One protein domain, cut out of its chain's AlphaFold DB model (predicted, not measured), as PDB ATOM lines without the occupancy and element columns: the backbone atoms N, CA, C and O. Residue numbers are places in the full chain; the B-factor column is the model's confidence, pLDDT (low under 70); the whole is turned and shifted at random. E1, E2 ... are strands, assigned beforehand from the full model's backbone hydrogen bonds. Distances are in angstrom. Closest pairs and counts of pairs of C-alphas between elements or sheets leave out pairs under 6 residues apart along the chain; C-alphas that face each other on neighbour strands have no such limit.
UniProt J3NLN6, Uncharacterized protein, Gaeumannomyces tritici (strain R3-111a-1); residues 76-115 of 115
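Overview. This is residues 76 to 115 of the 115 residues of an uncharacterized protein of Gaeumannomyces tritici (strain R3-111a-1) (UniProt J3NLN6). Little regular structure is present: a tiny antiparallel hairpin of two strands, E1 and E2, sits in the middle of wide loops, one reaching toward each end of an elongated outline. The loop before E1 extends to one end at Asp 88, and the loop between E1 and E2 to the other at Asn 105. The short stretch 77 to 78 pairs antiparallel with residues 112 to 113 of E2. The printed part has 40 residues, of which 6 are in named elements, with no named helix; the class is all strand. It is compact, with a radius of gyration of the C-alphas of 9.6 A, and spans 28 by 17 by 13 A.

Arrangement. E1, residues 93 to 95, and E2, residues 112 to 114, are antiparallel neighbours at 139 degrees. C-alphas 95 and 112 face each other at 4.3 A. N 113 and O 94, 2.7 A apart, are within hydrogen-bond range.

Along the chain. E1 begins at C-alpha 93 (37.005, -19.938, -3.744). E2 ends at C-alpha 114 (35.492, -24.446, -2.969). Each measures 6.9 A.

Size, cuts and confidence. The farthest C-alphas, those of Asp 88 and Asn 105, are 28.1 A apart. The printed part has no cut. The 16-residue link from E1 to E2 is long. Residues 106 to 108 have pLDDT under 70.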
ATOM      1  N   ILE A  76      30.443 -26.794  -1.409       92.38
ATOM      2  CA  ILE A  76      31.068 -26.350  -0.159       92.38
ATOM      3  C   ILE A  76      31.205 -24.829  -0.225       92.38
ATOM      4  O   ILE A  76      32.021 -24.349  -1.016       92.38
ATOM      5  N   PRO A  77      30.452 -24.071   0.589       91.50
ATOM      6  CA  PRO A  77      30.454 -22.625   0.499       91.50
ATOM      7  C   PRO A  77      31.737 -22.011   1.072       91.50
ATOM      8  O   PRO A  77      32.275 -22.484   2.076       91.50
ATOM      9  N   CYS A  78      32.185 -20.906   0.483       91.31
ATOM     10  CA  CYS A  78      33.311 -20.103   0.951       91.31
ATOM     11  C   CYS A  78      33.054 -18.607   0.770       91.31
ATOM     12  O   CYS A  78      32.244 -18.191  -0.053       91.31
ATOM     13  N   MET A  79      33.781 -17.801   1.547       87.12
ATOM     14  CA  MET A  79      33.713 -16.337   1.538       87.12
ATOM     15  C   MET A  79      32.268 -15.821   1.671       87.12
ATOM     16  O   MET A  79      31.455 -16.436   2.368       87.12
ATOM     17  N   GLY A  80      31.980 -14.643   1.121       80.56
ATOM     18  CA  GLY A  80      30.681 -13.992   1.224       80.56
ATOM     19  C   GLY A  80      30.177 -13.862   2.661       80.56
ATOM     20  O   GLY A  80      30.950 -13.633   3.593       80.56
ATOM     21  N   PHE A  81      28.882 -14.125   2.851       74.00
ATOM     22  CA  PHE A  81      28.245 -14.201   4.173       74.00
ATOM     23  C   PHE A  81      28.846 -15.250   5.123       74.00
ATOM     24  O   PHE A  81      28.721 -15.108   6.341       74.00
ATOM     25  N   VAL A  82      29.484 -16.309   4.608       81.69
ATOM     26  CA  VAL A  82      30.144 -17.322   5.451       81.69
ATOM     27  C   VAL A  82      31.430 -16.759   6.056       81.69
ATOM     28  O   VAL A  82      31.794 -17.122   7.176       81.69
ATOM     29  N   GLY A  83      32.120 -15.871   5.332       82.62
ATOM     30  CA  GLY A  83      33.326 -15.187   5.800       82.62
ATOM     31  C   GLY A  83      34.512 -16.119   6.076       82.62
ATOM     32  O   GLY A  83      35.393 -15.766   6.861       82.62
ATOM     33  N   LYS A  84      34.537 -17.322   5.481       88.25
ATOM     34  CA  LYS A  84      35.592 -18.328   5.699       88.25
ATOM     35  C   LYS A  84      36.228 -18.810   4.396       88.25
ATOM     36  O   LYS A  84      35.506 -18.994   3.415       88.25
ATOM     37  N   PRO A  85      37.555 -19.031   4.369       89.38
ATOM     38  CA  PRO A  85      38.228 -19.656   3.234       89.38
ATOM     39  C   PRO A  85      37.898 -21.143   3.147       89.38
ATOM     40  O   PRO A  85      37.343 -21.727   4.077       89.38
ATOM     41  N   CYS A  86      38.277 -21.743   2.023       90.88
ATOM     42  CA  CYS A  86      38.258 -23.186   1.865       90.88
ATOM     43  C   CYS A  86      39.178 -23.847   2.891       90.88
ATOM     44  O   CYS A  86      40.290 -23.379   3.126       90.88
ATOM     45  N   GLU A  87      38.699 -24.927   3.508       90.81
ATOM     46  CA  GLU A  87      39.476 -25.682   4.499       90.81
ATOM     47  C   GLU A  87      40.679 -26.391   3.866       90.81
ATOM     48  O   GLU A  87      41.719 -26.544   4.500       90.81
ATOM     49  N   ASP A  88      40.535 -26.813   2.608       88.31
ATOM     50  CA  ASP A  88      41.619 -27.386   1.818       88.31
ATOM     51  C   ASP A  88      42.434 -26.265   1.164       88.31
ATOM     52  O   ASP A  88      41.921 -25.518   0.329       88.31
ATOM     53  N   GLU A  89      43.718 -26.182   1.515       85.88
ATOM     54  CA  GLU A  89      44.672 -25.204   0.974       85.88
ATOM     55  C   GLU A  89      44.884 -25.343  -0.543       85.88
ATOM     56  O   GLU A  89      45.404 -24.436  -1.191       85.88
ATOM     57  N   ASN A  90      44.482 -26.476  -1.120       85.69
ATOM     58  CA  ASN A  90      44.576 -26.756  -2.548       85.69
ATOM     59  C   ASN A  90      43.358 -26.285  -3.344       85.69
ATOM     60  O   ASN A  90      43.356 -26.424  -4.568       85.69
ATOM     61  N   LYS A  91      42.334 -25.763  -2.664       89.75
ATOM     62  CA  LYS A  91      41.113 -25.265  -3.288       89.75
ATOM     63  C   LYS A  91      41.086 -23.747  -3.312       89.75
ATOM     64  O   LYS A  91      41.531 -23.070  -2.385       89.75
ATOM     65  N   ILE A  92      40.509 -23.218  -4.375       90.12
ATOM     66  CA  ILE A  92      40.212 -21.805  -4.539       90.12
ATOM     67  C   ILE A  92      38.721 -21.568  -4.321       90.12
ATOM     68  O   ILE A  92      37.888 -22.435  -4.576       90.12
ATOM     69  N   CYS A  93      38.389 -20.374  -3.840       90.81
ATOM     70  CA  CYS A  93      37.005 -19.938  -3.744       90.81
ATOM     71  C   CYS A  93      36.598 -19.298  -5.074       90.81
ATOM     72  O   CYS A  93      37.183 -18.282  -5.463       90.81
ATOM     73  N   VAL A  94      35.640 -19.899  -5.775       90.94
ATOM     74  CA  VAL A  94      35.070 -19.371  -7.025       90.94
ATOM     75  C   VAL A  94      33.629 -18.949  -6.801       90.94
ATOM     76  O   VAL A  94      32.971 -19.505  -5.937       90.94
ATOM     77  N   ASP A  95      33.145 -17.972  -7.553       87.56
ATOM     78  CA  ASP A  95      31.760 -17.490  -7.469       87.56
ATOM     79  C   ASP A  95      30.746 -18.629  -7.685       87.56
ATOM     80  O   ASP A  95      30.968 -19.476  -8.557       87.56
ATOM     81  N   ASP A  96      29.674 -18.685  -6.887       88.88
ATOM     82  CA  ASP A  96      28.634 -19.709  -7.022       88.88
ATOM     83  C   ASP A  96      27.710 -19.379  -8.210       88.88
ATOM     84  O   ASP A  96      26.879 -18.479  -8.110       88.88
ATOM     85  N   PRO A  97      27.758 -20.127  -9.331       84.88
ATOM     86  CA  PRO A  97      26.930 -19.818 -10.497       84.88
ATOM     87  C   PRO A  97      25.438 -20.117 -10.281       84.88
ATOM     88  O   PRO A  97      24.630 -19.888 -11.183       84.88
ATOM     89  N   THR A  98      25.070 -20.707  -9.142       84.12
ATOM     90  CA  THR A  98      23.679 -20.992  -8.782       84.12
ATOM     91  C   THR A  98      23.029 -19.863  -7.993       84.12
ATOM     92  O   THR A  98      21.800 -19.857  -7.855       84.12
ATOM     93  N   ASP A  99      23.817 -18.905  -7.501       81.19
ATOM     94  CA  ASP A  99      23.296 -17.727  -6.830       81.19
ATOM     95  C   ASP A  99      22.982 -16.598  -7.836       81.19
ATOM     96  O   ASP A  99      23.227 -16.687  -9.040       81.19
ATOM     97  N   THR A 100      22.305 -15.554  -7.359       81.44
ATOM     98  CA  THR A 100      21.978 -14.368  -8.169       81.44
ATOM     99  C   THR A 100      22.868 -13.178  -7.817       81.44
ATOM    100  O   THR A 100      22.505 -12.034  -8.100       81.44
ATOM    101  N   CYS A 101      23.963 -13.420  -7.101       81.56
ATOM    102  CA  CYS A 101      24.867 -12.404  -6.603       81.56
ATOM    103  C   CYS A 101      25.974 -12.183  -7.631       81.56
ATOM    104  O   CYS A 101      26.679 -13.103  -8.007       81.56
ATOM    105  N   ASP A 102      26.129 -10.949  -8.108       78.25
ATOM    106  CA  ASP A 102      27.205 -10.620  -9.041       78.25
ATOM    107  C   ASP A 102      28.339  -9.895  -8.296       78.25
ATOM    108  O   ASP A 102      28.205  -8.702  -7.972       78.25
ATOM    109  N   PRO A 103      29.483 -10.557  -8.045       73.31
ATOM    110  CA  PRO A 103      30.601  -9.937  -7.341       73.31
ATOM    111  C   PRO A 103      31.215  -8.765  -8.122       73.31
ATOM    112  O   PRO A 103      31.841  -7.886  -7.528       73.31
ATOM    113  N   LYS A 104      31.015  -8.684  -9.447       76.56
ATOM    114  CA  LYS A 104      31.512  -7.579 -10.288       76.56
ATOM    115  C   LYS A 104      30.608  -6.349 -10.246       76.56
ATOM    116  O   LYS A 104      31.063  -5.266 -10.610       76.56
ATOM    117  N   ASN A 105      29.365  -6.495  -9.788       77.12
ATOM    118  CA  ASN A 105      28.361  -5.428  -9.741       77.12
ATOM    119  C   ASN A 105      27.870  -5.113  -8.314       77.12
ATOM    120  O   ASN A 105      26.754  -4.628  -8.134       77.12
ATOM    121  N   GLY A 106      28.724  -5.313  -7.302       63.03
ATOM    122  CA  GLY A 106      28.505  -4.781  -5.948       63.03
ATOM    123  C   GLY A 106      28.377  -5.810  -4.826       63.03
ATOM    124  O   GLY A 106      28.034  -5.426  -3.710       63.03
ATOM    125  N   GLY A 107      28.663  -7.089  -5.074       63.66
ATOM    126  CA  GLY A 107      28.593  -8.130  -4.051       63.66
ATOM    127  C   GLY A 107      29.939  -8.455  -3.402       63.66
ATOM    128  O   GLY A 107      30.593  -9.421  -3.778       63.66
ATOM    129  N   ALA A 108      30.343  -7.685  -2.387       64.25
ATOM    130  CA  ALA A 108      31.459  -8.085  -1.513       64.25
ATOM    131  C   ALA A 108      31.125  -9.343  -0.679       64.25
ATOM    132  O   ALA A 108      32.030 -10.041  -0.226       64.25
ATOM    133  N   ASP A 109      29.827  -9.638  -0.534       72.00
ATOM    134  CA  ASP A 109      29.289 -10.723   0.284       72.00
ATOM    135  C   ASP A 109      28.760 -11.917  -0.548       72.00
ATOM    136  O   ASP A 109      28.053 -12.766   0.001       72.00
ATOM    137  N   CYS A 110      29.083 -12.002  -1.851       81.69
ATOM    138  CA  CYS A 110      28.634 -13.119  -2.697       81.69
ATOM    139  C   CYS A 110      29.196 -14.455  -2.220       81.69
ATOM    140  O   CYS A 110      30.352 -14.548  -1.791       81.69
ATOM    141  N   LEU A 111      28.348 -15.481  -2.268       87.81
ATOM    142  CA  LEU A 111      28.725 -16.816  -1.848       87.81
ATOM    143  C   LEU A 111      29.626 -17.425  -2.923       87.81
ATOM    144  O   LEU A 111      29.321 -17.370  -4.109       87.81
ATOM    145  N   GLY A 112      30.738 -18.017  -2.508       90.19
ATOM    146  CA  GLY A 112      31.567 -18.818  -3.392       90.19
ATOM    147  C   GLY A 112      31.484 -20.304  -3.075       90.19
ATOM    148  O   GLY A 112      30.926 -20.712  -2.058       90.19
ATOM    149  N   LEU A 113      32.115 -21.109  -3.922       92.75
ATOM    150  CA  LEU A 113      32.280 -22.547  -3.803       92.75
ATOM    151  C   LEU A 113      33.760 -22.930  -3.821       92.75
ATOM    152  O   LEU A 113      34.555 -22.362  -4.571       92.75
ATOM    153  N   CYS A 114      34.128 -23.924  -3.017       92.94
ATOM    154  CA  CYS A 114      35.492 -24.446  -2.969       92.94
ATOM    155  C   CYS A 114      35.772 -25.463  -4.076       92.94
ATOM    156  O   CYS A 114      35.193 -26.554  -4.075       92.94
ATOM    157  N   VAL A 115      36.731 -25.141  -4.949       91.44
ATOM    158  CA  VAL A 115      37.098 -25.919  -6.149       91.44
ATOM    159  C   VAL A 115      38.603 -26.101  -6.262       91.44
ATOM    160  O   VAL A 115      39.341 -25.147  -5.960       91.44
TER     161      VAL A 115